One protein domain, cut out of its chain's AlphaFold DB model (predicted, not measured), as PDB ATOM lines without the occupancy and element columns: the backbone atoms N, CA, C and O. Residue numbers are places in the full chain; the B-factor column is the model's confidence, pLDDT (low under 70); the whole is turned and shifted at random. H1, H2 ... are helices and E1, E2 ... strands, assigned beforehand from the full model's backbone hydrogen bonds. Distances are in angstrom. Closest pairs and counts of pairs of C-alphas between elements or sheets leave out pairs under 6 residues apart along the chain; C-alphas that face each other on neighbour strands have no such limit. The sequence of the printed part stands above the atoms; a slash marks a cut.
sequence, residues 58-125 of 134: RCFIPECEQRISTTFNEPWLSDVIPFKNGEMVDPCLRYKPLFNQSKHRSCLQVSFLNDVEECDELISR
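What this domain is: This is residues 58 to 125 of the 134 residues of an uncharacterized protein of Oncopeltus fasciatus (UniProt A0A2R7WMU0). The model has little regular structure: a compact, rounded body mostly of loops, with a small hairpin of two strands, E1 and E2, and a short helix, H1, whose Val 80 end is near E1. E3 pairs antiparallel with residues 58 to 59. The 68 printed residues have one named helix and three named strands, H1 E1 E2 E3, of mixed class with only 19 residues in named elements; the radius of gyration of the C-alphas is 11.0 A and the spans are 29 by 27 by 21 A.

Where its parts are: E1, residues 93 to 97, begins at C-alpha (-30.877, -17.363, 3.447) and is 12.4 A long. E2, residues 112 to 118, is 14.0 A long. H1 is residues 77 to 80, 5.4 A; E3, residues 122 to 124, 6.6 A, ends at (-30.805, -29.195, 11.932).

How they stand to each other: E1 and E2 are antiparallel at 134 degrees, with N 96 and O 115 within hydrogen-bond range at 2.9 A. The closest C-alphas of H1 and E1, Val 80 and Tyr 95, are 5.4 A apart. H1 is too short for an O i to N i+4 pair; its one O i to N i+3 pair is within range. E3 pairs with no named strand and is apart from H1, E1 and E2.

The domain as a whole: The C-alphas farthest apart, Asn 85 and Gln 101, are 30.3 A apart. The printed part has no cut; H1 to E1 and E1 to E2 are long links, E2 to E3 tight. Residues 100 to 105 are under pLDDT 70.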
ATOM      1  N   ARG A  58     -31.008 -24.244  10.094       86.81
ATOM      2  CA  ARG A  58     -30.243 -23.069   9.678       86.81
ATOM      3  C   ARG A  58     -29.286 -23.404   8.554       86.81
ATOM      4  O   ARG A  58     -28.867 -24.548   8.412       86.81
ATOM      5  N   CYS A  59     -28.867 -22.392   7.814       87.69
ATOM      6  CA  CYS A  59     -27.811 -22.524   6.823       87.69
ATOM      7  C   CYS A  59     -26.484 -23.020   7.407       87.69
ATOM      8  O   CYS A  59     -26.027 -22.535   8.447       87.69
ATOM      9  N   PHE A  60     -25.833 -23.926   6.676       87.12
ATOM     10  CA  PHE A  60     -24.420 -24.240   6.851       87.12
ATOM     11  C   PHE A  60     -23.558 -23.167   6.179       87.12
ATOM     12  O   PHE A  60     -23.769 -22.803   5.018       87.12
ATOM     13  N   ILE A  61     -22.570 -22.662   6.918       87.38
ATOM     14  CA  ILE A  61     -21.685 -21.589   6.458       87.38
ATOM     15  C   ILE A  61     -20.266 -22.161   6.354       87.38
ATOM     16  O   ILE A  61     -19.555 -22.241   7.365       87.38
ATOM     17  N   PRO A  62     -19.842 -22.600   5.156       85.00
ATOM     18  CA  PRO A  62     -18.562 -23.278   4.968       85.00
ATOM     19  C   PRO A  62     -17.358 -22.384   5.284       85.00
ATOM     20  O   PRO A  62     -16.287 -22.890   5.606       85.00
ATOM     21  N   GLU A  63     -17.514 -21.061   5.220       82.81
ATOM     22  CA  GLU A  63     -16.469 -20.083   5.524       82.81
ATOM     23  C   GLU A  63     -16.128 -20.042   7.017       82.81
ATOM     24  O   GLU A  63     -15.004 -19.690   7.380       82.81
ATOM     25  N   CYS A  64     -17.095 -20.392   7.864       81.38
ATOM     26  CA  CYS A  64     -17.074 -20.179   9.309       81.38
ATOM     27  C   CYS A  64     -17.027 -21.471  10.112       81.38
ATOM     28  O   CYS A  64     -16.499 -21.500  11.226       81.38
ATOM     29  N   GLU A  65     -17.559 -22.549   9.545       83.62
ATOM     30  CA  GLU A  65     -17.823 -23.774  10.276       83.62
ATOM     31  C   GLU A  65     -17.251 -25.001   9.590       83.62
ATOM     32  O   GLU A  65     -17.003 -25.054   8.387       83.62
ATOM     33  N   GLN A  66     -17.049 -26.039  10.394       81.38
ATOM     34  CA  GLN A  66     -16.669 -27.360   9.922       81.38
ATOM     35  C   GLN A  66     -17.744 -28.338  10.371       81.38
ATOM     36  O   GLN A  66     -18.160 -28.295  11.527       81.38
ATOM     37  N   ARG A  67     -18.146 -29.267   9.495       75.31
ATOM     38  CA  ARG A  67     -19.220 -30.235   9.791       75.31
ATOM     39  C   ARG A  67     -19.026 -31.015  11.094       75.31
ATOM     40  O   ARG A  67     -19.994 -31.437  11.702       75.31
ATOM     41  N   ILE A  68     -17.777 -31.231  11.501       72.69
ATOM     42  CA  ILE A  68     -17.426 -32.066  12.657       72.69
ATOM     43  C   ILE A  68     -17.592 -31.305  13.986       72.69
ATOM     44  O   ILE A  68     -17.756 -31.931  15.028       72.69
ATOM     45  N   SER A  69     -17.541 -29.970  13.973       73.69
ATOM     46  CA  SER A  69     -17.529 -29.139  15.188       73.69
ATOM     47  C   SER A  69     -18.564 -28.012  15.172       73.69
ATOM     48  O   SER A  69     -18.403 -27.037  15.902       73.69
ATOM     49  N   THR A  70     -19.568 -28.101  14.302       75.88
ATOM     50  CA  THR A  70     -20.645 -27.108  14.203       75.88
ATOM     51  C   THR A  70     -21.633 -27.302  15.353       75.88
ATOM     52  O   THR A  70     -22.008 -28.429  15.681       75.88
ATOM     53  N   THR A  71     -22.002 -26.211  16.014       79.06
ATOM     54  CA  THR A  71     -23.088 -26.162  16.999       79.06
ATOM     55  C   THR A  71     -24.271 -25.459  16.338       79.06
ATOM     56  O   THR A  71     -24.118 -24.841  15.304       79.06
ATOM     57  N   PHE A  72     -25.500 -25.574  16.838       80.88
ATOM     58  CA  PHE A  72     -26.613 -24.861  16.192       80.88
ATOM     59  C   PHE A  72     -26.600 -23.349  16.487       80.88
ATOM     60  O   PHE A  72     -27.027 -22.558  15.654       80.88
ATOM     61  N   ASN A  73     -26.133 -22.949  17.672       79.81
ATOM     62  CA  ASN A  73     -26.146 -21.560  18.122       79.81
ATOM     63  C   ASN A  73     -24.725 -21.038  18.329       79.81
ATOM     64  O   ASN A  73     -24.062 -21.384  19.310       79.81
ATOM     65  N   GLU A  74     -24.312 -20.123  17.459       84.06
ATOM     66  CA  GLU A  74     -23.028 -19.444  17.529       84.06
ATOM     67  C   GLU A  74     -23.209 -17.926  17.633       84.06
ATOM     68  O   GLU A  74     -24.116 -17.358  17.023       84.06
ATOM     69  N   PRO A  75     -22.319 -17.227  18.358       83.62
ATOM     70  CA  PRO A  75     -22.443 -15.786  18.568       83.62
ATOM     71  C   PRO A  75     -22.273 -14.962  17.284       83.62
ATOM     72  O   PRO A  75     -22.745 -13.836  17.229       83.62
ATOM     73  N   TRP A  76     -21.600 -15.502  16.265       85.44
ATOM     74  CA  TRP A  76     -21.367 -14.825  14.989       85.44
ATOM     75  C   TRP A  76     -22.514 -15.012  13.985       85.44
ATOM     76  O   TRP A  76     -22.495 -14.415  12.912       85.44
ATOM     77  N   LEU A  77     -23.522 -15.830  14.304       86.94
ATOM     78  CA  LEU A  77     -24.616 -16.146  13.384       86.94
ATOM     79  C   LEU A  77     -25.426 -14.896  12.998       86.94
ATOM     80  O   LEU A  77     -25.866 -14.781  11.855       86.94
ATOM     81  N   SER A  78     -25.542 -13.930  13.921       85.31
ATOM     82  CA  SER A  78     -26.199 -12.629  13.707       85.31
ATOM     83  C   SER A  78     -25.612 -11.811  12.564       85.31
ATOM     84  O   SER A  78     -26.291 -10.953  12.006       85.31
ATOM     85  N   ASP A  79     -24.350 -12.071  12.240       85.06
ATOM     86  CA  ASP A  79     -23.582 -11.277  11.295       85.06
ATOM     87  C   ASP A  79     -23.596 -11.878   9.885       85.06
ATOM     88  O   ASP A  79     -23.263 -11.192   8.920       85.06
ATOM     89  N   VAL A  80     -23.959 -13.160   9.767       86.00
ATOM     90  CA  VAL A  80     -23.900 -13.933   8.512       86.00
ATOM     91  C   VAL A  80     -25.285 -14.288   7.984       86.00
ATOM     92  O   VAL A  80     -25.460 -14.553   6.796       86.00
ATOM     93  N   ILE A  81     -26.288 -14.254   8.850       88.25
ATOM     94  CA  ILE A  81     -27.666 -14.588   8.520       88.25
ATOM     95  C   ILE A  81     -28.550 -13.373   8.819       88.25
ATOM     96  O   ILE A  81     -28.291 -12.643   9.777       88.25
ATOM     97  N   PRO A  82     -29.601 -13.116   8.025       86.00
ATOM     98  CA  PRO A  82     -30.542 -12.042   8.311       86.00
ATOM     99  C   PRO A  82     -31.346 -12.318   9.595       86.00
ATOM    100  O   PRO A  82     -32.270 -13.134   9.617       86.00
ATOM    101  N   PHE A  83     -31.029 -11.583  10.664       84.12
ATOM    102  CA  PHE A  83     -31.834 -11.508  11.887       84.12
ATOM    103  C   PHE A  83     -32.674 -10.227  11.919       84.12
ATOM    104  O   PHE A  83     -32.212  -9.144  11.556       84.12
ATOM    105  N   LYS A  84     -33.905 -10.323  12.426       82.12
ATOM    106  CA  LYS A  84     -34.795  -9.185  12.680       82.12
ATOM    107  C   LYS A  84     -35.386  -9.326  14.073       82.12
ATOM    108  O   LYS A  84     -35.984 -10.339  14.401       82.12
ATOM    109  N   ASN A  85     -35.222  -8.296  14.902       80.31
ATOM    110  CA  ASN A  85     -35.721  -8.265  16.285       80.31
ATOM    111  C   ASN A  85     -35.249  -9.440  17.172       80.31
ATOM    112  O   ASN A  85     -35.936  -9.799  18.123       80.31
ATOM    113  N   GLY A  86     -34.075 -10.013  16.888       75.88
ATOM    114  CA  GLY A  86     -33.528 -11.152  17.635       75.88
ATOM    115  C   GLY A  86     -34.003 -12.523  17.147       75.88
ATOM    116  O   GLY A  86     -33.563 -13.531  17.690       75.88
ATOM    117  N   GLU A  87     -34.837 -12.570  16.107       78.00
ATOM    118  CA  GLU A  87     -35.276 -13.805  15.456       78.00
ATOM    119  C   GLU A  87     -34.668 -13.920  14.055       78.00
ATOM    120  O   GLU A  87     -34.461 -12.923  13.357       78.00
ATOM    121  N   MET A  88     -34.345 -15.149  13.658       81.25
ATOM    122  CA  MET A  88     -33.880 -15.468  12.310       81.25
ATOM    123  C   MET A  88     -35.047 -15.261  11.341       81.25
ATOM    124  O   MET A  88     -36.111 -15.837  11.554       81.25
ATOM    125  N   VAL A  89     -34.879 -14.412  10.322       81.81
ATOM    126  CA  VAL A  89     -35.976 -14.088   9.391       81.81
ATOM    127  C   VAL A  89     -36.248 -15.258   8.464       81.81
ATOM    128  O   VAL A  89     -37.380 -15.721   8.386       81.81
ATOM    129  N   ASP A  90     -35.197 -15.732   7.798       81.81
ATOM    130  CA  ASP A  90     -35.267 -16.813   6.826       81.81
ATOM    131  C   ASP A  90     -34.126 -17.804   7.089       81.81
ATOM    132  O   ASP A  90     -32.957 -17.465   6.883       81.81
ATOM    133  N   PRO A  91     -34.432 -19.037   7.530       80.75
ATOM    134  CA  PRO A  91     -33.419 -20.041   7.842       80.75
ATOM    135  C   PRO A  91     -32.661 -20.585   6.624       80.75
ATOM    136  O   PRO A  91     -31.620 -21.218   6.796       80.75
ATOM    137  N   CYS A  92     -33.173 -20.324   5.416       84.50
ATOM    138  CA  CYS A  92     -32.600 -20.737   4.132       84.50
ATOM    139  C   CYS A  92     -31.702 -19.681   3.476       84.50
ATOM    140  O   CYS A  92     -31.131 -19.959   2.421       84.50
ATOM    141  N   LEU A  93     -31.625 -18.469   4.038       89.06
ATOM    142  CA  LEU A  93     -30.877 -17.363   3.447       89.06
ATOM    143  C   LEU A  93     -29.637 -17.033   4.274       89.06
ATOM    144  O   LEU A  93     -29.676 -16.992   5.505       89.06
ATOM    145  N   ARG A  94     -28.542 -16.725   3.580       88.62
ATOM    146  CA  ARG A  94     -27.306 -16.199   4.173       88.62
ATOM    147  C   ARG A  94     -26.793 -14.998   3.389       88.62
ATOM    148  O   ARG A  94     -27.155 -14.808   2.230       88.62
ATOM    149  N   TYR A  95     -25.939 -14.191   4.005       88.94
ATOM    150  CA  TYR A  95     -25.232 -13.127   3.300       88.94
ATOM    151  C   TYR A  95     -24.128 -13.696   2.405       88.94
ATOM    152  O   TYR A  95     -23.434 -14.641   2.780       88.94
ATOM    153  N   LYS A  96     -23.940 -13.093   1.226       87.44
ATOM    154  CA  LYS A  96     -22.905 -13.518   0.276       87.44
ATOM    155  C   LYS A  96     -21.507 -13.247   0.833       87.44
ATOM    156  O   LYS A  96     -21.256 -12.129   1.293       87.44
ATOM    157  N   PRO A  97     -20.562 -14.193   0.752       85.56
ATOM    158  CA  PRO A  97     -19.191 -13.948   1.182       85.56
ATOM    159  C   PRO A  97     -18.501 -12.921   0.267       85.56
ATOM    160  O   PRO A  97     -18.653 -12.947  -0.955       85.56
ATOM    161  N   LEU A  98     -17.699 -12.017   0.844       82.62
ATOM    162  CA  LEU A  98     -16.884 -11.062   0.072       82.62
ATOM    163  C   LEU A  98     -15.732 -11.740  -0.682       82.62
ATOM    164  O   LEU A  98     -15.272 -11.236  -1.707       82.62
ATOM    165  N   PHE A  99     -15.247 -12.872  -0.168       76.38
ATOM    166  CA  PHE A  99     -14.122 -13.613  -0.723       76.38
ATOM    167  C   PHE A  99     -14.481 -15.096  -0.848       76.38
ATOM    168  O   PHE A  99     -14.961 -15.697   0.104       76.38
ATOM    169  N   ASN A 100     -14.136 -15.721  -1.976       67.31
ATOM    170  CA  ASN A 100     -14.326 -17.161  -2.225       67.31
ATOM    171  C   ASN A 100     -13.399 -18.074  -1.385       67.31
ATOM    172  O   ASN A 100     -13.119 -19.208  -1.775       67.31
ATOM    173  N   GLN A 101     -12.831 -17.584  -0.279       63.56
ATOM    174  CA  GLN A 101     -11.895 -18.358   0.532       63.56
ATOM    175  C   GLN A 101     -12.636 -19.133   1.619       63.56
ATOM    176  O   GLN A 101     -13.244 -18.567   2.518       63.56
ATOM    177  N   SER A 102     -12.497 -20.454   1.569       59.81
ATOM    178  CA  SER A 102     -13.275 -21.417   2.354       59.81
ATOM    179  C   SER A 102     -12.980 -21.445   3.862       59.81
ATOM    180  O   SER A 102     -13.443 -22.358   4.533       59.81
ATOM    181  N   LYS A 103     -12.162 -20.533   4.408       61.72
ATOM    182  CA  LYS A 103     -11.829 -20.492   5.845       61.72
ATOM    183  C   LYS A 103     -11.539 -19.074   6.321       61.72
ATOM    184  O   LYS A 103     -10.385 -18.639   6.340       61.72
ATOM    185  N   HIS A 104     -12.567 -18.387   6.794       64.88
ATOM    186  CA  HIS A 104     -12.411 -17.180   7.588       64.88
ATOM    187  C   HIS A 104     -12.384 -17.552   9.075       64.88
ATOM    188  O   HIS A 104     -13.311 -18.142   9.613       64.88
ATOM    189  N   ARG A 105     -11.302 -17.190   9.781       62.56
ATOM    190  CA  ARG A 105     -11.241 -17.334  11.252       62.56
ATOM    191  C   ARG A 105     -12.175 -16.369  11.987       62.56
ATOM    192  O   ARG A 105     -12.414 -16.559  13.173       62.56
ATOM    193  N   SER A 106     -12.632 -15.317  11.310       70.62
ATOM    194  CA  SER A 106     -13.465 -14.258  11.872       70.62
ATOM    195  C   SER A 106     -14.758 -14.136  11.072       70.62
ATOM    196  O   SER A 106     -14.780 -13.570   9.976       70.62
ATOM    197  N   CYS A 107     -15.819 -14.682  11.645       79.31
ATOM    198  CA  CYS A 107     -17.186 -14.599  11.154       79.31
ATOM    199  C   CYS A 107     -17.782 -13.309  11.696       79.31
ATOM    200  O   CYS A 107     -18.197 -13.243  12.845       79.31
ATOM    201  N   LEU A 108     -17.657 -12.253  10.903       82.31
ATOM    202  CA  LEU A 108     -18.078 -10.897  11.227       82.31
ATOM    203  C   LEU A 108     -18.753 -10.327   9.988       82.31
ATOM    204  O   LEU A 108     -18.375 -10.678   8.869       82.31
ATOM    205  N   GLN A 109     -19.659  -9.375  10.180       80.56
ATOM    206  CA  GLN A 109     -20.448  -8.787   9.093       80.56
ATOM    207  C   GLN A 109     -19.568  -8.159   7.994       80.56
ATOM    208  O   GLN A 109     -19.931  -8.143   6.827       80.56
ATOM    209  N   VAL A 110     -18.360  -7.701   8.344       82.50
ATOM    210  CA  VAL A 110     -17.369  -7.142   7.402       82.50
ATOM    211  C   VAL A 110     -16.858  -8.145   6.363       82.50
ATOM    212  O   VAL A 110     -16.273  -7.732   5.370       82.50
ATOM    213  N   SER A 111     -17.034  -9.447   6.595       82.38
ATOM    214  CA  SER A 111     -16.625 -10.514   5.673       82.38
ATOM    215  C   SER A 111     -17.719 -10.872   4.659       82.38
ATOM    216  O   SER A 111     -17.468 -11.680   3.764       82.38
ATOM    217  N   PHE A 112     -18.900 -10.254   4.758       86.31
ATOM    218  CA  PHE A 112     -20.062 -10.549   3.925       86.31
ATOM    219  C   PHE A 112     -20.620  -9.283   3.255       86.31
ATOM    220  O   PHE A 112     -20.456  -8.161   3.734       86.31
ATOM    221  N   LEU A 113     -21.251  -9.464   2.099       86.12
ATOM    222  CA  LEU A 113     -21.998  -8.432   1.387       86.12
ATOM    223  C   LEU A 113     -23.409  -8.311   1.978       86.12
ATOM    224  O   LEU A 113     -23.959  -9.275   2.491       86.12
ATOM    225  N   ASN A 114     -24.044  -7.150   1.814       86.00
ATOM    226  CA  ASN A 114     -25.455  -6.959   2.189       86.00
ATOM    227  C   ASN A 114     -26.446  -7.695   1.264       86.00
ATOM    228  O   ASN A 114     -27.653  -7.633   1.490       86.00
ATOM    229  N   ASP A 115     -25.951  -8.360   0.220       87.75
ATOM    230  CA  ASP A 115     -26.763  -9.205  -0.648       87.75
ATOM    231  C   ASP A 115     -26.944 -10.584  -0.015       87.75
ATOM    232  O   ASP A 115     -25.992 -11.177   0.497       87.75
ATOM    233  N   VAL A 116     -28.161 -11.111  -0.115       89.06
ATOM    234  CA  VAL A 116     -28.506 -12.455   0.352       89.06
ATOM    235  C   VAL A 116     -28.423 -13.479  -0.781       89.06
ATOM    236  O   VAL A 116     -28.634 -13.158  -1.955       89.06
ATOM    237  N   GLU A 117     -28.102 -14.715  -0.424       89.31
ATOM    238  CA  GLU A 117     -28.135 -15.893  -1.289       89.31
ATOM    239  C   GLU A 117     -28.812 -17.076  -0.591       89.31
ATOM    240  O   GLU A 117     -28.893 -17.123   0.640       89.31
ATOM    241  N   GLU A 118     -29.313 -18.016  -1.394       89.06
ATOM    242  CA  GLU A 118     -29.835 -19.293  -0.909       89.06
ATOM    243  C   GLU A 118     -28.689 -20.200  -0.463       89.06
ATOM    244  O   GLU A 118     -27.609 -20.214  -1.054       89.06
ATOM    245  N   CYS A 119     -28.932 -20.959   0.597       86.31
ATOM    246  CA  CYS A 119     -27.940 -21.855   1.164       86.31
ATOM    247  C   CYS A 119     -27.928 -23.206   0.452       86.31
ATOM    248  O   CYS A 119     -28.966 -23.840   0.285       86.31
ATOM    249  N   ASP A 120     -26.729 -23.681   0.115       83.62
ATOM    250  CA  ASP A 120     -26.544 -24.997  -0.507       83.62
ATOM    251  C   ASP A 120     -26.855 -26.149   0.464       83.62
ATOM    252  O   ASP A 120     -27.239 -27.245   0.059       83.62
ATOM    253  N   GLU A 121     -26.646 -25.913   1.762       85.75
ATOM    254  CA  GLU A 121     -26.695 -26.938   2.796       85.75
ATOM    255  C   GLU A 121     -27.297 -26.395   4.094       85.75
ATOM    256  O   GLU A 121     -27.091 -25.236   4.470       85.75
ATOM    257  N   LEU A 122     -28.021 -27.264   4.800       85.81
ATOM    258  CA  LEU A 122     -28.756 -26.952   6.023       85.81
ATOM    259  C   LEU A 122     -28.259 -27.820   7.187       85.81
ATOM    260  O   LEU A 122     -27.885 -28.979   7.001       85.81
ATOM    261  N   ILE A 123     -28.276 -27.252   8.389       85.12
ATOM    262  CA  ILE A 123     -28.006 -27.923   9.660       85.12
ATOM    263  C   ILE A 123     -29.282 -27.895  10.496       85.12
ATOM    264  O   ILE A 123     -29.856 -26.827  10.729       85.12
ATOM    265  N   SER A 124     -29.695 -29.059  10.986       80.50
ATOM    266  CA  SER A 124     -30.805 -29.195  11.932       80.50
ATOM    267  C   SER A 124     -30.353 -28.890  13.361       80.50
ATOM    268  O   SER A 124     -29.226 -29.208  13.749       80.50
ATOM    269  N   ARG A 125     -31.241 -28.308  14.173       77.62
ATOM    270  CA  ARG A 125     -30.987 -28.062  15.604       77.62
ATOM    271  C   ARG A 125     -30.725 -29.338  16.399       77.62
ATOM    272  O   ARG A 125     -29.845 -29.332  17.256       77.62
TER     273      ARG A 125